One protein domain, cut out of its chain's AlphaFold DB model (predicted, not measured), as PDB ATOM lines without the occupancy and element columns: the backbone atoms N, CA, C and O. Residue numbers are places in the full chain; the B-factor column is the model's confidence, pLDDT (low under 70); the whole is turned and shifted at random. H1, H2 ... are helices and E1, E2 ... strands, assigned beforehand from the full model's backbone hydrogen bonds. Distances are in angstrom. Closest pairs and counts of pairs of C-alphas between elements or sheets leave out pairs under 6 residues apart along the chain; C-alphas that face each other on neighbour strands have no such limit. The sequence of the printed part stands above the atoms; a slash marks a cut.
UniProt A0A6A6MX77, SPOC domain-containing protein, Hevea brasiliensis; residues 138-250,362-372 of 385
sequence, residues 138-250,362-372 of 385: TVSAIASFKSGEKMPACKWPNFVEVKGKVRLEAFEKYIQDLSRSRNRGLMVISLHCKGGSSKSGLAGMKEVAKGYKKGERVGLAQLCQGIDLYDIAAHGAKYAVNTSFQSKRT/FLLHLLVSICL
ATOM      1  N   THR A 138     -17.473  12.402  -4.492       91.44
ATOM      2  CA  THR A 138     -17.514  13.470  -3.483       91.44
ATOM      3  C   THR A 138     -16.829  12.997  -2.203       91.44
ATOM      4  O   THR A 138     -17.064  11.876  -1.752       91.44
ATOM      5  N   VAL A 139     -15.989  13.845  -1.607       87.81
ATOM      6  CA  VAL A 139     -15.291  13.571  -0.340       87.81
ATOM      7  C   VAL A 139     -15.520  14.689   0.670       87.81
ATOM      8  O   VAL A 139     -15.463  15.865   0.321       87.81
ATOM      9  N   SER A 140     -15.728  14.341   1.940       89.56
ATOM     10  CA  SER A 140     -15.682  15.330   3.023       89.56
ATOM     11  C   SER A 140     -14.226  15.654   3.351       89.56
ATOM     12  O   SER A 140     -13.431  14.749   3.632       89.56
ATOM     13  N   ALA A 141     -13.870  16.933   3.310       87.38
ATOM     14  CA  ALA A 141     -12.500  17.410   3.394       87.38
ATOM     15  C   ALA A 141     -12.376  18.655   4.283       87.38
ATOM     16  O   ALA A 141     -13.289  19.467   4.401       87.38
ATOM     17  N   ILE A 142     -11.206  18.786   4.899       86.94
ATOM     18  CA  ILE A 142     -10.823  19.881   5.786       86.94
ATOM     19  C   ILE A 142      -9.647  20.620   5.149       86.94
ATOM     20  O   ILE A 142      -8.652  19.994   4.779       86.94
ATOM     21  N   ALA A 143      -9.747  21.942   5.043       87.56
ATOM     22  CA  ALA A 143      -8.685  22.820   4.570       87.56
ATOM     23  C   ALA A 143      -7.885  23.408   5.734       87.56
ATOM     24  O   ALA A 143      -8.443  24.035   6.632       87.56
ATOM     25  N   SER A 144      -6.559  23.323   5.658       84.75
ATOM     26  CA  SER A 144      -5.646  24.048   6.547       84.75
ATOM     27  C   SER A 144      -4.721  24.944   5.719       84.75
ATOM     28  O   SER A 144      -4.094  24.483   4.761       84.75
ATOM     29  N   PHE A 145      -4.605  26.221   6.089       86.19
ATOM     30  CA  PHE A 145      -3.686  27.166   5.441       86.19
ATOM     31  C   PHE A 145      -2.219  26.706   5.560       86.19
ATOM     32  O   PHE A 145      -1.821  26.159   6.591       86.19
ATOM     33  N   LYS A 146      -1.405  26.931   4.517       84.69
ATOM     34  CA  LYS A 146       0.031  26.588   4.505       84.69
ATOM     35  C   LYS A 146       0.948  27.757   4.140       84.69
ATOM     36  O   LYS A 146       1.971  27.936   4.793       84.69
ATOM     37  N   SER A 147       0.642  28.533   3.098       79.06
ATOM     38  CA  SER A 147       1.497  29.646   2.652       79.06
ATOM     39  C   SER A 147       0.731  30.649   1.785       79.06
ATOM     40  O   SER A 147      -0.425  30.431   1.436       79.06
ATOM     41  N   GLY A 148       1.406  31.730   1.399       80.69
ATOM     42  CA  GLY A 148       0.844  32.800   0.581       80.69
ATOM     43  C   GLY A 148       0.090  33.858   1.387       80.69
ATOM     44  O   GLY A 148       0.345  34.042   2.577       80.69
ATOM     45  N   GLU A 149      -0.810  34.564   0.714       79.81
ATOM     46  CA  GLU A 149      -1.698  35.574   1.292       79.81
ATOM     47  C   GLU A 149      -2.892  34.878   1.970       79.81
ATOM     48  O   GLU A 149      -3.576  34.072   1.342       79.81
ATOM     49  N   LYS A 150      -3.142  35.141   3.262       80.44
ATOM     50  CA  LYS A 150      -4.372  34.668   3.926       80.44
ATOM     51  C   LYS A 150      -5.557  35.483   3.400       80.44
ATOM     52  O   LYS A 150      -5.484  36.706   3.373       80.44
ATOM     53  N   MET A 151      -6.665  34.815   3.079       71.38
ATOM     54  CA  MET A 151      -7.889  35.442   2.559       71.38
ATOM     55  C   MET A 151      -9.028  35.403   3.595       71.38
ATOM     56  O   MET A 151      -9.878  34.515   3.534       71.38
ATOM     57  N   PRO A 152      -9.075  36.342   4.563       61.00
ATOM     58  CA  PRO A 152     -10.031  36.304   5.678       61.00
ATOM     59  C   PRO A 152     -11.469  36.700   5.300       61.00
ATOM     60  O   PRO A 152     -12.382  36.515   6.098       61.00
ATOM     61  N   ALA A 153     -11.686  37.287   4.119       62.72
ATOM     62  CA  ALA A 153     -12.951  37.931   3.755       62.72
ATOM     63  C   ALA A 153     -13.954  37.024   3.015       62.72
ATOM     64  O   ALA A 153     -15.069  37.457   2.723       62.72
ATOM     65  N   CYS A 154     -13.571  35.794   2.668       71.31
ATOM     66  CA  CYS A 154     -14.305  34.969   1.710       71.31
ATOM     67  C   CYS A 154     -14.956  33.770   2.400       71.31
ATOM     68  O   CYS A 154     -14.267  32.910   2.943       71.31
ATOM     69  N   LYS A 155     -16.291  33.697   2.356       82.94
ATOM     70  CA  LYS A 155     -17.050  32.546   2.853       82.94
ATOM     71  C   LYS A 155     -17.007  31.434   1.807       82.94
ATOM     72  O   LYS A 155     -17.715  31.507   0.807       82.94
ATOM     73  N   TRP A 156     -16.166  30.430   2.034       88.00
ATOM     74  CA  TRP A 156     -16.123  29.227   1.204       88.00
ATOM     75  C   TRP A 156     -17.474  28.493   1.310       88.00
ATOM     76  O   TRP A 156     -17.997  28.376   2.422       88.00
ATOM     77  N   PRO A 157     -18.060  28.005   0.204       90.75
ATOM     78  CA  PRO A 157     -19.315  27.263   0.259       90.75
ATOM     79  C   PRO A 157     -19.108  25.896   0.929       90.75
ATOM     80  O   PRO A 157     -18.051  25.282   0.796       90.75
ATOM     81  N   ASN A 158     -20.131  25.376   1.612       91.81
ATOM     82  CA  ASN A 158     -20.075  24.057   2.270       91.81
ATOM     83  C   ASN A 158     -19.845  22.895   1.279       91.81
ATOM     84  O   ASN A 158     -19.461  21.798   1.682       91.81
ATOM     85  N   PHE A 159     -20.099  23.139  -0.008       93.12
ATOM     86  CA  PHE A 159     -19.893  22.220  -1.117       93.12
ATOM     87  C   PHE A 159     -19.104  22.930  -2.224       93.12
ATOM     88  O   PHE A 159     -19.485  24.021  -2.647       93.12
ATOM     89  N   VAL A 160     -18.015  22.316  -2.680       92.44
ATOM     90  CA  VAL A 160     -17.135  22.819  -3.744       92.44
ATOM     91  C   VAL A 160     -17.086  21.781  -4.863       92.44
ATOM     92  O   VAL A 160     -16.906  20.599  -4.590       92.44
ATOM     93  N   GLU A 161     -17.218  22.210  -6.116       93.94
ATOM     94  CA  GLU A 161     -17.249  21.330  -7.291       93.94
ATOM     95  C   GLU A 161     -16.079  21.633  -8.235       93.94
ATOM     96  O   GLU A 161     -15.886  22.779  -8.651       93.94
ATOM     97  N   VAL A 162     -15.318  20.600  -8.608       92.50
ATOM     98  CA  VAL A 162     -14.289  20.673  -9.653       92.50
ATOM     99  C   VAL A 162     -14.953  20.610 -11.031       92.50
ATOM    100  O   VAL A 162     -15.171  19.541 -11.596       92.50
ATOM    101  N   LYS A 163     -15.270  21.791 -11.568       90.31
ATOM    102  CA  LYS A 163     -15.985  21.991 -12.838       90.31
ATOM    103  C   LYS A 163     -15.122  21.841 -14.092       90.31
ATOM    104  O   LYS A 163     -15.666  21.710 -15.182       90.31
ATOM    105  N   GLY A 164     -13.794  21.890 -13.973       91.19
ATOM    106  CA  GLY A 164     -12.892  21.862 -15.127       91.19
ATOM    107  C   GLY A 164     -11.534  21.223 -14.853       91.19
ATOM    108  O   GLY A 164     -11.214  20.846 -13.726       91.19
ATOM    109  N   LYS A 165     -10.718  21.104 -15.907       91.62
ATOM    110  CA  LYS A 165      -9.334  20.605 -15.849       91.62
ATOM    111  C   LYS A 165      -8.439  21.459 -16.745       91.62
ATOM    112  O   LYS A 165      -8.720  21.587 -17.933       91.62
ATOM    113  N   VAL A 166      -7.345  21.996 -16.210       90.81
ATOM    114  CA  VAL A 166      -6.406  22.877 -16.935       90.81
ATOM    115  C   VAL A 166      -5.099  22.126 -17.211       90.81
ATOM    116  O   VAL A 166      -4.600  21.455 -16.309       90.81
ATOM    117  N   ARG A 167      -4.541  22.218 -18.434       92.44
ATOM    118  CA  ARG A 167      -3.224  21.624 -18.779       92.44
ATOM    119  C   ARG A 167      -2.144  22.189 -17.829       92.44
ATOM    120  O   ARG A 167      -2.120  23.396 -17.587       92.44
ATOM    121  N   LEU A 168      -1.263  21.342 -17.293       88.00
ATOM    122  CA  LEU A 168      -0.295  21.701 -16.245       88.00
ATOM    123  C   LEU A 168       0.618  22.860 -16.670       88.00
ATOM    124  O   LEU A 168       0.789  23.803 -15.906       88.00
ATOM    125  N   GLU A 169       1.101  22.863 -17.914       90.12
ATOM    126  CA  GLU A 169       1.898  23.974 -18.447       90.12
ATOM    127  C   GLU A 169       1.182  25.330 -18.379       90.12
ATOM    128  O   GLU A 169       1.798  26.353 -18.085       90.12
ATOM    129  N   ALA A 170      -0.119  25.356 -18.689       90.31
ATOM    130  CA  ALA A 170      -0.915  26.579 -18.677       90.31
ATOM    131  C   ALA A 170      -1.110  27.072 -17.238       90.31
ATOM    132  O   ALA A 170      -1.031  28.273 -16.980       90.31
ATOM    133  N   PHE A 171      -1.277  26.145 -16.290       88.75
ATOM    134  CA  PHE A 171      -1.281  26.450 -14.863       88.75
ATOM    135  C   PHE A 171       0.079  26.978 -14.367       88.75
ATOM    136  O   PHE A 171       0.112  27.949 -13.614       88.75
ATOM    137  N   GLU A 172       1.204  26.405 -14.803       86.25
ATOM    138  CA  GLU A 172       2.544  26.875 -14.425       86.25
ATOM    139  C   GLU A 172       2.842  28.280 -14.971       86.25
ATOM    140  O   GLU A 172       3.256  29.158 -14.207       86.25
ATOM    141  N   LYS A 173       2.538  28.532 -16.253       87.81
ATOM    142  CA  LYS A 173       2.611  29.865 -16.885       87.81
ATOM    143  C   LYS A 173       1.727  30.875 -16.129       87.81
ATOM    144  O   LYS A 173       2.182  31.959 -15.765       87.81
ATOM    145  N   TYR A 174       0.499  30.486 -15.780       85.38
ATOM    146  CA  TYR A 174      -0.424  31.304 -14.989       85.38
ATOM    147  C   TYR A 174       0.115  31.624 -13.582       85.38
ATOM    148  O   TYR A 174       0.096  32.785 -13.176       85.38
ATOM    149  N   ILE A 175       0.672  30.643 -12.859       83.25
ATOM    150  CA  ILE A 175       1.353  30.834 -11.562       83.25
ATOM    151  C   ILE A 175       2.550  31.793 -11.680       83.25
ATOM    152  O   ILE A 175       2.764  32.625 -10.792       83.25
ATOM    153  N   GLN A 176       3.309  31.725 -12.776       83.50
ATOM    154  CA  GLN A 176       4.418  32.640 -13.039       83.50
ATOM    155  C   GLN A 176       3.925  34.086 -13.229       83.50
ATOM    156  O   GLN A 176       4.439  34.998 -12.577       83.50
ATOM    157  N   ASP A 177       2.885  34.307 -14.034       79.94
ATOM    158  CA  ASP A 177       2.328  35.647 -14.267       79.94
ATOM    159  C   ASP A 177       1.494  36.185 -13.094       79.94
ATOM    160  O   ASP A 177       1.375  37.401 -12.914       79.94
ATOM    161  N   LEU A 178       0.966  35.311 -12.235       78.12
ATOM    162  CA  LEU A 178       0.412  35.689 -10.935       78.12
ATOM    163  C   LEU A 178       1.492  36.285 -10.030       78.12
ATOM    164  O   LEU A 178       1.264  37.335  -9.438       78.12
ATOM    165  N   SER A 179       2.690  35.690  -9.983       73.19
ATOM    166  CA  SER A 179       3.807  36.205  -9.169       73.19
ATOM    167  C   SER A 179       4.317  37.589  -9.609       73.19
ATOM    168  O   SER A 179       4.912  38.312  -8.811       73.19
ATOM    169  N   ARG A 180       4.050  37.970 -10.867       76.44
ATOM    170  CA  ARG A 180       4.320  39.298 -11.447       76.44
ATOM    171  C   ARG A 180       3.177  40.299 -11.239       76.44
ATOM    172  O   ARG A 180       3.375  41.502 -11.413       76.44
ATOM    173  N   SER A 181       1.983  39.827 -10.890       74.00
ATOM    174  CA  SER A 181       0.794  40.659 -10.708       74.00
ATOM    175  C   SER A 181       0.819  41.381  -9.362       74.00
ATOM    176  O   SER A 181       1.106  40.787  -8.330       74.00
ATOM    177  N   ARG A 182       0.425  42.659  -9.350       75.62
ATOM    178  CA  ARG A 182       0.245  43.451  -8.111       75.62
ATOM    179  C   ARG A 182      -1.209  43.479  -7.609       75.62
ATOM    180  O   ARG A 182      -1.540  44.252  -6.722       75.62
ATOM    181  N   ASN A 183      -2.076  42.685  -8.236       73.19
ATOM    182  CA  ASN A 183      -3.537  42.689  -8.100       73.19
ATOM    183  C   ASN A 183      -4.135  41.267  -8.075       73.19
ATOM    184  O   ASN A 183      -5.293  41.078  -8.431       73.19
ATOM    185  N   ARG A 184      -3.329  40.244  -7.762       77.12
ATOM    186  CA  ARG A 184      -3.763  38.842  -7.698       77.12
ATOM    187  C   ARG A 184      -3.026  38.152  -6.549       77.12
ATOM    188  O   ARG A 184      -1.801  38.212  -6.499       77.12
ATOM    189  N   GLY A 185      -3.772  37.534  -5.640       76.69
ATOM    190  CA  GLY A 185      -3.255  36.865  -4.449       76.69
ATOM    191  C   GLY A 185      -3.125  35.356  -4.658       76.69
ATOM    192  O   GLY A 185      -3.965  34.724  -5.301       76.69
ATOM    193  N   LEU A 186      -2.078  34.759  -4.092       84.06
ATOM    194  CA  LEU A 186      -1.862  33.311  -4.102       84.06
ATOM    195  C   LEU A 186      -1.980  32.783  -2.674       84.06
ATOM    196  O   LEU A 186      -1.183  33.178  -1.823       84.06
ATOM    197  N   MET A 187      -2.917  31.867  -2.421       84.94
ATOM    198  CA  MET A 187      -3.095  31.203  -1.129       84.94
ATOM    199  C   MET A 187      -2.896  29.692  -1.285       84.94
ATOM    200  O   MET A 187      -3.645  28.998  -1.969       84.94
ATOM    201  N   VAL A 188      -1.872  29.158  -0.628       84.69
ATOM    202  CA  VAL A 188      -1.542  27.731  -0.668       84.69
ATOM    203  C   VAL A 188      -2.132  27.056   0.563       84.69
ATOM    204  O   VAL A 188      -1.819  27.440   1.695       84.69
ATOM    205  N   ILE A 189      -2.964  26.037   0.349       85.94
ATOM    206  CA  ILE A 189      -3.612  25.277   1.416       85.94
ATOM    207  C   ILE A 189      -3.299  23.779   1.297       85.94
ATOM    208  O   ILE A 189      -2.680  23.303   0.345       85.94
ATOM    209  N   SER A 190      -3.703  23.023   2.307       83.06
ATOM    210  CA  SER A 190      -3.646  21.567   2.324       83.06
ATOM    211  C   SER A 190      -5.037  21.052   2.629       83.06
ATOM    212  O   SER A 190      -5.629  21.475   3.623       83.06
ATOM    213  N   LEU A 191      -5.544  20.159   1.783       81.12
ATOM    214  CA  LEU A 191      -6.759  19.413   2.065       81.12
ATOM    215  C   LEU A 191      -6.421  18.092   2.747       81.12
ATOM    216  O   LEU A 191      -5.441  17.423   2.420       81.12
ATOM    217  N   HIS A 192      -7.271  17.712   3.687       78.94
ATOM    218  CA  HIS A 192      -7.212  16.445   4.394       78.94
ATOM    219  C   HIS A 192      -8.604  15.811   4.345       78.94
ATOM    220  O   HIS A 192      -9.580  16.465   4.711       78.94
ATOM    221  N   CYS A 193      -8.722  14.550   3.908       81.44
ATOM    222  CA  CYS A 193      -9.979  13.810   4.057       81.44
ATOM    223  C   CYS A 193     -10.383  13.793   5.535       81.44
ATOM    224  O   CYS A 193      -9.577  13.440   6.400       81.44
ATOM    225  N   LYS A 194     -11.635  14.151   5.812       83.12
ATOM    226  CA  LYS A 194     -12.196  14.148   7.161       83.12
ATOM    227  C   LYS A 194     -12.224  12.720   7.713       83.12
ATOM    228  O   LYS A 194     -12.492  11.766   6.979       83.12
ATOM    229  N   GLY A 195     -11.947  12.564   9.009       72.88
ATOM    230  CA  GLY A 195     -12.071  11.272   9.686       72.88
ATOM    231  C   GLY A 195     -13.494  10.725   9.525       72.88
ATOM    232  O   GLY A 195     -14.453  11.457   9.745       72.88
ATOM    233  N   GLY A 196     -13.622   9.469   9.092       70.62
ATOM    234  CA  GLY A 196     -14.910   8.870   8.715       70.62
ATOM    235  C   GLY A 196     -15.270   8.969   7.224       70.62
ATOM    236  O   GLY A 196     -16.285   8.406   6.826       70.62
ATOM    237  N   SER A 197     -14.446   9.615   6.384       66.50
ATOM    238  CA  SER A 197     -14.599   9.561   4.920       66.50
ATOM    239  C   SER A 197     -14.628   8.111   4.412       66.50
ATOM    240  O   SER A 197     -13.901   7.243   4.906       66.50
ATOM    241  N   SER A 198     -15.486   7.838   3.426       74.25
ATOM    242  CA  SER A 198     -15.714   6.486   2.916       74.25
ATOM    243  C   SER A 198     -14.463   5.901   2.247       74.25
ATOM    244  O   SER A 198     -13.665   6.605   1.620       74.25
ATOM    245  N   LYS A 199     -14.303   4.570   2.329       81.12
ATOM    246  CA  LYS A 199     -13.201   3.855   1.655       81.12
ATOM    247  C   LYS A 199     -13.205   4.114   0.140       81.12
ATOM    248  O   LYS A 199     -12.140   4.272  -0.450       81.12
ATOM    249  N   SER A 200     -14.393   4.209  -0.462       80.19
ATOM    250  CA  SER A 200     -14.601   4.583  -1.865       80.19
ATOM    251  C   SER A 200     -14.211   6.035  -2.153       80.19
ATOM    252  O   SER A 200     -13.527   6.276  -3.141       80.19
ATOM    253  N   GLY A 201     -14.549   6.989  -1.280       77.94
ATOM    254  CA  GLY A 201     -14.148   8.392  -1.421       77.94
ATOM    255  C   GLY A 201     -12.628   8.574  -1.410       77.94
ATOM    256  O   GLY A 201     -12.070   9.218  -2.297       77.94
ATOM    257  N   LEU A 202     -11.926   7.935  -0.465       79.25
ATOM    258  CA  LEU A 202     -10.457   7.972  -0.417       79.25
ATOM    259  C   LEU A 202      -9.809   7.272  -1.628       79.25
ATOM    260  O   LEU A 202      -8.806   7.761  -2.153       79.25
ATOM    261  N   ALA A 203     -10.374   6.150  -2.087       83.94
ATOM    262  CA  ALA A 203      -9.907   5.459  -3.288       83.94
ATOM    263  C   ALA A 203     -10.098   6.319  -4.550       83.94
ATOM    264  O   ALA A 203      -9.142   6.509  -5.300       83.94
ATOM    265  N   GLY A 204     -11.282   6.912  -4.726       83.50
ATOM    266  CA  GLY A 204     -11.607   7.800  -5.839       83.50
ATOM    267  C   GLY A 204     -10.779   9.085  -5.845       83.50
ATOM    268  O   GLY A 204     -10.293   9.488  -6.895       83.50
ATOM    269  N   MET A 205     -10.506   9.694  -4.686       82.19
ATOM    270  CA  MET A 205      -9.598  10.849  -4.603       82.19
ATOM    271  C   MET A 205      -8.162  10.480  -5.010       82.19
ATOM    272  O   MET A 205      -7.497  11.229  -5.727       82.19
ATOM    273  N   LYS A 206      -7.688   9.286  -4.624       83.06
ATOM    274  CA  LYS A 206      -6.394   8.745  -5.073       83.06
ATOM    275  C   LYS A 206      -6.386   8.435  -6.576       83.06
ATOM    276  O   LYS A 206      -5.340   8.560  -7.210       83.06
ATOM    277  N   GLU A 207      -7.516   8.038  -7.151       87.06
ATOM    278  CA  GLU A 207      -7.682   7.797  -8.586       87.06
ATOM    279  C   GLU A 207      -7.711   9.098  -9.398       87.06
ATOM    280  O   GLU A 207      -6.957   9.225 -10.360       87.06
ATOM    281  N   VAL A 208      -8.466  10.108  -8.959       85.38
ATOM    282  CA  VAL A 208      -8.460  11.455  -9.554       85.38
ATOM    283  C   VAL A 208      -7.046  12.043  -9.545       85.38
ATOM    284  O   VAL A 208      -6.564  12.492 -10.584       85.38
ATOM    285  N   ALA A 209      -6.318  11.929  -8.429       83.12
ATOM    286  CA  ALA A 209      -4.923  12.362  -8.347       83.12
ATOM    287  C   ALA A 209      -3.976  11.582  -9.290       83.12
ATOM    288  O   ALA A 209      -3.024  12.161  -9.819       83.12
ATOM    289  N   LYS A 210      -4.228  10.289  -9.560       85.25
ATOM    290  CA  LYS A 210      -3.517   9.553 -10.627       85.25
ATOM    291  C   LYS A 210      -3.877  10.091 -12.013       85.25
ATOM    292  O   LYS A 210      -2.983  10.227 -12.841       85.25
ATOM    293  N   GLY A 211      -5.152  10.393 -12.265       85.94
ATOM    294  CA  GLY A 211      -5.641  10.944 -13.532       85.94
ATOM    295  C   GLY A 211      -5.005  12.295 -13.863       85.94
ATOM    296  O   GLY A 211      -4.470  12.466 -14.956       85.94
ATOM    297  N   TYR A 212      -4.963  13.208 -12.889       86.00
ATOM    298  CA  TYR A 212      -4.243  14.485 -12.977       86.00
ATOM    299  C   TYR A 212      -2.752  14.303 -13.268       86.00
ATOM    300  O   TYR A 212      -2.212  15.002 -14.124       86.00
ATOM    301  N   LYS A 213      -2.091  13.321 -12.633       84.38
ATOM    302  CA  LYS A 213      -0.693  12.997 -12.947       84.38
ATOM    303  C   LYS A 213      -0.524  12.416 -14.360       84.38
ATOM    304  O   LYS A 213       0.434  12.778 -15.024       84.38
ATOM    305  N   LYS A 214      -1.404  11.511 -14.816       88.50
ATOM    306  CA  LYS A 214      -1.278  10.855 -16.135       88.50
ATOM    307  C   LYS A 214      -1.544  11.823 -17.289       88.50
ATOM    308  O   LYS A 214      -0.829  11.775 -18.278       88.50
ATOM    309  N   GLY A 215      -2.584  12.648 -17.184       87.50
ATOM    310  CA  GLY A 215      -2.977  13.585 -18.242       87.50
ATOM    311  C   GLY A 215      -2.314  14.960 -18.152       87.50
ATOM    312  O   GLY A 215      -2.730  15.852 -18.885       87.50
ATOM    313  N   GLU A 216      -1.384  15.145 -17.207       89.56
ATOM    314  CA  GLU A 216      -0.732  16.418 -16.869       89.56
ATOM    315  C   GLU A 216      -1.727  17.586 -16.796       89.56
ATOM    316  O   GLU A 216      -1.612  18.596 -17.492       89.56
ATOM    317  N   ARG A 217      -2.753  17.433 -15.947       89.88
ATOM    318  CA  ARG A 217      -3.769  18.469 -15.692       89.88
ATOM    319  C   ARG A 217      -3.968  18.702 -14.200       89.88
ATOM    320  O   ARG A 217      -3.781  17.795 -13.396       89.88
ATOM    321  N   VAL A 218      -4.405  19.905 -13.850       89.06
ATOM    322  CA  VAL A 218      -4.903  20.267 -12.513       89.06
ATOM    323  C   VAL A 218      -6.424  20.414 -12.559       89.06
ATOM    324  O   VAL A 218      -6.969  20.839 -13.581       89.06
ATOM    325  N   GLY A 219      -7.117  20.060 -11.479       90.38
ATOM    326  CA  GLY A 219      -8.552  20.317 -11.346       90.38
ATOM    327  C   GLY A 219      -8.820  21.808 -11.144       90.38
ATOM    328  O   GLY A 219      -8.023  22.483 -10.501       90.38
ATOM    329  N   LEU A 220      -9.927  22.321 -11.678       91.50
ATOM    330  CA  LEU A 220     -10.378  23.703 -11.507       91.50
ATOM    331  C   LEU A 220     -11.786  23.734 -10.900       91.50
ATOM    332  O   LEU A 220     -12.738  23.234 -11.498       91.50
ATOM    333  N   ALA A 221     -11.908  24.358  -9.733       91.50
ATOM    334  CA  ALA A 221     -13.160  24.709  -9.070       91.50
ATOM    335  C   ALA A 221     -13.248  26.235  -8.890       91.50
ATOM    336  O   ALA A 221     -12.224  26.913  -8.845       91.50
ATOM    337  N   GLN A 222     -14.454  26.781  -8.737       89.69
ATOM    338  CA  GLN A 222     -14.655  28.189  -8.374       89.69
ATOM    339  C   GLN A 222     -15.288  28.274  -6.983       89.69
ATOM    340  O   GLN A 222     -16.287  27.610  -6.714       89.69
ATOM    341  N   LEU A 223     -14.696  29.077  -6.096       86.00
ATOM    342  CA  LEU A 223     -15.138  29.242  -4.705       86.00
ATOM    343  C   LEU A 223     -16.058  30.447  -4.525       86.00
ATOM    344  O   LEU A 223     -17.046  30.382  -3.798       86.00
ATOM    345  N   CYS A 224     -15.694  31.564  -5.146       81.94
ATOM    346  CA  CYS A 224     -16.388  32.847  -5.088       81.94
ATOM    347  C   CYS A 224     -16.185  33.574  -6.424       81.94
ATOM    348  O   CYS A 224     -15.314  33.207  -7.213       81.94
ATOM    349  N   GLN A 225     -16.934  34.651  -6.662       79.56
ATOM    350  CA  GLN A 225     -16.677  35.531  -7.802       79.56
ATOM    351  C   GLN A 225     -15.244  36.091  -7.719       79.56
ATOM    352  O   GLN A 225     -14.906  36.790  -6.765       79.56
ATOM    353  N   GLY A 226     -14.398  35.753  -8.697       79.06
ATOM    354  CA  GLY A 226     -12.976  36.113  -8.692       79.06
ATOM    355  C   GLY A 226     -12.097  35.283  -7.745       79.06
ATOM    356  O   GLY A 226     -11.013  35.729  -7.381       79.06
ATOM    357  N   ILE A 227     -12.523  34.093  -7.307       83.62
ATOM    358  CA  ILE A 227     -11.649  33.170  -6.567       83.62
ATOM    359  C   ILE A 227     -11.785  31.764  -7.124       83.62
ATOM    360  O   ILE A 227     -12.811  31.100  -6.947       83.62
ATOM    361  N   ASP A 228     -10.689  31.307  -7.714       87.19
ATOM    362  CA  ASP A 228     -10.576  30.025  -8.381       87.19
ATOM    363  C   ASP A 228      -9.627  29.110  -7.599       87.19
ATOM    364  O   ASP A 228      -8.719  29.542  -6.882       87.19
ATOM    365  N   LEU A 229      -9.869  27.813  -7.689       88.88
ATOM    366  CA  LEU A 229      -9.298  26.808  -6.812       88.88
ATOM    367  C   LEU A 229      -8.728  25.675  -7.652       88.88
ATOM    368  O   LEU A 229      -9.456  25.009  -8.387       88.88
ATOM    369  N   TYR A 230      -7.423  25.468  -7.528       89.19
ATOM    370  CA  TYR A 230      -6.677  24.532  -8.352       89.19
ATOM    371  C   TYR A 230      -6.284  23.311  -7.527       89.19
ATOM    372  O   TYR A 230      -5.476  23.407  -6.599       89.19
ATOM    373  N   ASP A 231      -6.878  22.167  -7.860       86.75
ATOM    374  CA  ASP A 231      -6.575  20.876  -7.245       86.75
ATOM    375  C   ASP A 231      -5.383  20.223  -7.948       86.75
ATOM    376  O   ASP A 231      -5.372  20.067  -9.172       86.75
ATOM    377  N   ILE A 232      -4.354  19.872  -7.176       79.19
ATOM    378  CA  ILE A 232      -3.050  19.470  -7.697       79.19
ATOM    379  C   ILE A 232      -2.639  18.156  -7.046       79.19
ATOM    380  O   ILE A 232      -2.408  18.071  -5.844       79.19
ATOM    381  N   ALA A 233      -2.448  17.118  -7.859       73.19
ATOM    382  CA  ALA A 233      -1.826  15.896  -7.373       73.19
ATOM    383  C   ALA A 233      -0.408  16.200  -6.850       73.19
ATOM    384  O   ALA A 233       0.385  16.827  -7.552       73.19
ATOM    385  N   ALA A 234      -0.069  15.693  -5.660       59.12
ATOM    386  CA  ALA A 234       1.126  16.024  -4.864       59.12
ATOM    387  C   ALA A 234       2.494  16.068  -5.590       59.12
ATOM    388  O   ALA A 234       3.450  16.633  -5.063       59.12
ATOM    389  N   HIS A 235       2.622  15.507  -6.796       49.31
ATOM    390  CA  HIS A 235       3.814  15.667  -7.632       49.31
ATOM    391  C   HIS A 235       3.978  17.104  -8.180       49.31
ATOM    392  O   HIS A 235       5.093  17.627  -8.187       49.31
ATOM    393  N   GLY A 236       2.876  17.761  -8.565       51.69
ATOM    394  CA  GLY A 236       2.837  19.158  -9.026       51.69
ATOM    395  C   GLY A 236       2.921  20.196  -7.896       51.69
ATOM    396  O   GLY A 236       3.117  21.383  -8.146       51.69
ATOM    397  N   ALA A 237       2.853  19.767  -6.632       56.12
ATOM    398  CA  ALA A 237       2.982  20.647  -5.466       56.12
ATOM    399  C   ALA A 237       4.304  21.448  -5.449       56.12
ATOM    400  O   ALA A 237       4.350  22.561  -4.917       56.12
ATOM    401  N   LYS A 238       5.371  20.906  -6.061       58.09
ATOM    402  CA  LYS A 238       6.712  21.516  -6.150       58.09
ATOM    403  C   LYS A 238       6.670  22.955  -6.683       58.09
ATOM    404  O   LYS A 238       7.296  23.840  -6.102       58.09
ATOM    405  N   TYR A 239       5.910  23.188  -7.752       57.97
ATOM    406  CA  TYR A 239       5.859  24.465  -8.467       57.97
ATOM    407  C   TYR A 239       5.161  25.545  -7.631       57.97
ATOM    408  O   TYR A 239       5.730  26.606  -7.377       57.97
ATOM    409  N   ALA A 240       3.968  25.245  -7.110       55.25
ATOM    410  CA  ALA A 240       3.191  26.188  -6.307       55.25
ATOM    411  C   ALA A 240       3.865  26.547  -4.968       55.25
ATOM    412  O   ALA A 240       3.871  27.719  -4.576       55.25
ATOM    413  N   VAL A 241       4.480  25.574  -4.278       54.50
ATOM    414  CA  VAL A 241       5.230  25.849  -3.039       54.50
ATOM    415  C   VAL A 241       6.422  26.759  -3.328       54.50
ATOM    416  O   VAL A 241       6.559  27.783  -2.655       54.50
ATOM    417  N   ASN A 242       7.229  26.441  -4.350       49.91
ATOM    418  CA  ASN A 242       8.391  27.245  -4.733       49.91
ATOM    419  C   ASN A 242       7.974  28.684  -5.075       49.91
ATOM    420  O   ASN A 242       8.471  29.614  -4.445       49.91
ATOM    421  N   THR A 243       6.984  28.893  -5.950       51.53
ATOM    422  CA  THR A 243       6.521  30.248  -6.297       51.53
ATOM    423  C   THR A 243       5.973  31.010  -5.085       51.53
ATOM    424  O   THR A 243       6.305  32.183  -4.914       51.53
ATOM    425  N   SER A 244       5.237  30.365  -4.168       52.12
ATOM    426  CA  SER A 244       4.793  31.026  -2.923       52.12
ATOM    427  C   SER A 244       5.961  31.454  -2.014       52.12
ATOM    428  O   SER A 244       5.875  32.467  -1.320       52.12
ATOM    429  N   PHE A 245       7.072  30.712  -2.037       45.31
ATOM    430  CA  PHE A 245       8.266  30.961  -1.226       45.31
ATOM    431  C   PHE A 245       9.257  31.939  -1.889       45.31
ATOM    432  O   PHE A 245       9.991  32.648  -1.199       45.31
ATOM    433  N   GLN A 246       9.268  32.024  -3.221       43.62
ATOM    434  CA  GLN A 246       9.971  33.068  -3.976       43.62
ATOM    435  C   GLN A 246       9.228  34.406  -3.878       43.62
ATOM    436  O   GLN A 246       9.857  35.434  -3.648       43.62
ATOM    437  N   SER A 247       7.890  34.386  -3.936       43.59
ATOM    438  CA  SER A 247       7.034  35.562  -3.730       43.59
ATOM    439  C   SER A 247       7.323  36.244  -2.383       43.59
ATOM    440  O   SER A 247       7.581  37.443  -2.339       43.59
ATOM    441  N   LYS A 248       7.457  35.475  -1.290       45.91
ATOM    442  CA  LYS A 248       7.884  35.996   0.029       45.91
ATOM    443  C   LYS A 248       9.299  36.608   0.066       45.91
ATOM    444  O   LYS A 248       9.636  37.260   1.048       45.91
ATOM    445  N   ARG A 249      10.138  36.400  -0.958       38.09
ATOM    446  CA  ARG A 249      11.485  36.997  -1.075       38.09
ATOM    447  C   ARG A 249      11.532  38.218  -1.998       38.09
ATOM    448  O   ARG A 249      12.391  39.072  -1.797       38.09
ATOM    449  N   THR A 250      10.625  38.332  -2.969       33.59
ATOM    450  CA  THR A 250      10.489  39.528  -3.820       33.59
ATOM    451  C   THR A 250       9.582  40.581  -3.187       33.59
ATOM    452  O   THR A 250       9.927  41.763  -3.194       33.59
ATOM    453  N   PHE A 362      -2.212   9.222   5.294       30.08
ATOM    454  CA  PHE A 362      -2.043   9.225   3.838       30.08
ATOM    455  C   PHE A 362      -2.233  10.645   3.285       30.08
ATOM    456  O   PHE A 362      -3.346  11.073   2.983       30.08
ATOM    457  N   LEU A 363      -1.133  11.394   3.192       28.50
ATOM    458  CA  LEU A 363      -1.144  12.815   2.853       28.50
ATOM    459  C   LEU A 363      -1.189  13.053   1.331       28.50
ATOM    460  O   LEU A 363      -0.173  13.057   0.637       28.50
ATOM    461  N   LEU A 364      -2.394  13.296   0.810       28.45
ATOM    462  CA  LEU A 364      -2.595  13.897  -0.511       28.45
ATOM    463  C   LEU A 364      -2.295  15.400  -0.412       28.45
ATOM    464  O   LEU A 364      -3.140  16.206  -0.038       28.45
ATOM    465  N   HIS A 365      -1.029  15.749  -0.648       33.84
ATOM    466  CA  HIS A 365      -0.517  17.103  -0.460       33.84
ATOM    467  C   HIS A 365      -1.002  18.104  -1.515       33.84
ATOM    468  O   HIS A 365      -0.741  17.924  -2.701       33.84
ATOM    469  N   LEU A 366      -1.435  19.253  -0.987       35.19
ATOM    470  CA  LEU A 366      -1.476  20.582  -1.606       35.19
ATOM    471  C   LEU A 366      -2.591  20.860  -2.623       35.19
ATOM    472  O   LEU A 366      -2.606  20.339  -3.729       35.19
ATOM    473  N   LEU A 367      -3.435  21.827  -2.275       44.88
ATOM    474  CA  LEU A 367      -4.426  22.426  -3.162       44.88
ATOM    475  C   LEU A 367      -4.253  23.955  -3.105       44.88
ATOM    476  O   LEU A 367      -3.953  24.528  -2.054       44.88
ATOM    477  N   VAL A 368      -4.344  24.618  -4.255       48.44
ATOM    478  CA  VAL A 368      -3.871  25.996  -4.440       48.44
ATOM    479  C   VAL A 368      -5.050  26.907  -4.755       48.44
ATOM    480  O   VAL A 368      -5.610  26.876  -5.846       48.44
ATOM    481  N   SER A 369      -5.427  27.740  -3.789       46.09
ATOM    482  CA  SER A 369      -6.483  28.739  -3.938       46.09
ATOM    483  C   SER A 369      -5.890  30.009  -4.547       46.09
ATOM    484  O   SER A 369      -5.116  30.724  -3.909       46.09
ATOM    485  N   ILE A 370      -6.254  30.305  -5.788       39.25
ATOM    486  CA  ILE A 370      -5.790  31.480  -6.520       39.25
ATOM    487  C   ILE A 370      -6.877  32.543  -6.437       39.25
ATOM    488  O   ILE A 370      -7.951  32.431  -7.022       39.25
ATOM    489  N   CYS A 371      -6.598  33.589  -5.671       29.61
ATOM    490  CA  CYS A 371      -7.572  34.626  -5.388       29.61
ATOM    491  C   CYS A 371      -7.323  35.800  -6.331       29.61
ATOM    492  O   CYS A 371      -6.418  36.613  -6.120       29.61
ATOM    493  N   LEU A 372      -8.133  35.894  -7.386       24.50
ATOM    494  CA  LEU A 372      -8.165  37.042  -8.285       24.50
ATOM    495  C   LEU A 372      -8.825  38.218  -7.561       24.50
ATOM    496  O   LEU A 372      -9.981  38.561  -7.793       24.50
TER     497      LEU A 372
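AT A GLANCE: This is residues 138 to 250 and 362 to 372 of the 385 residues of the protein "SPOC domain-containing protein" of Hevea brasiliensis (UniProt A0A6A6MX77). Look first for one strongly twisted sheet of six strands, whose strands turn by 112 degrees from edge to edge. H2 and H3 cover one face of it at separate places, and H1 runs side by side with H3, beside the strands. The printed part has 124 residues with three named helices and six named strands, in the order E1 E2 H1 E3 H2 E4 E5 H3 E6. The sheet's order is E1 - E3 - E6 - E5 - E4 - E2, antiparallel throughout, and the class is mixed, helices and strands. The whole is compact, with a radius of gyration of the C-alphas of 14.0 A and spans of 43 by 32 by 24 A.

IN THESE COORDINATES: Find C-alpha 138 at (-17.514, 13.470, -3.483), where E1, residues 138 to 148, begins; it bends by 59 degrees at residue 141 and is 27.0 A long. Across the sheet come E3, residues 185 to 193, 25.5 A; E6, residues 367 to 371, 12.8 A; E5, residues 227 to 231, 13.3 A; E4, residues 217 to 224, 21.9 A; and E2, residues 159 to 167, 24.3 A. E6 ends at C-alpha 371, at (-7.572, 34.626, -5.388). The helices are H1, residues 168 to 180, 18.8 A; H2, residues 199 to 214, 22.5 A; and H3, residues 237 to 250, 20.4 A, which ends at C-alpha 250, at (10.489, 39.528, -3.820).

HOW THE PARTS SIT: Across the sheet, look for N 142 and O 192 at 2.8 A between E1 and E3, N 369 and O 187 at 2.8 A between E3 and E6, N 230 and O 368 at 2.8 A between E6 and E5, N 229 and O 221 at 2.8 A in the hairpin of E5 and E4, and N 220 and O 164 at 2.8 A between E4 and E2, each within hydrogen-bond range. H3 is on the sheet at a height of 8.7 A, over E3 and only just over E1 and E6, on each of which 3 of its C-alphas fall; its closest C-alphas to E1 are those of Ser 244 and Gly 148, 5.6 A. H2, on the same face as H3, has a height of 8.4 A and lies over E1 and E4; the C-alphas of Gly 201 and Val 139 are its closest to E1, 5.4 A. H1 is on the sheet at a height of 6.9 A, over none of the strands. H1 and H3 touch at a shallow tilt of 11 degrees, the same way, with the C-alphas of Ser 179 and Ser 247 closest at 6.4 A. H2 is apart from H1 and from H3. In H1 and H2 every O i to N i+4 pair is within hydrogen-bond range, and in H3 9 of 10 are.

THE WHOLE: The C-alphas of Lys 199 and Thr 250 are the two farthest apart, 43.2 A. Residues 251 to 361 are not printed, and C-alphas 250 and 362 are 33.7 A apart across the cut. Of the links that are printed whole, E1 to E2 is short and the others are tight. The mean pLDDT of the printed part is 74.7, and residues 152 to 153, 197, 234 to 250 and 362 to 372 are under 70.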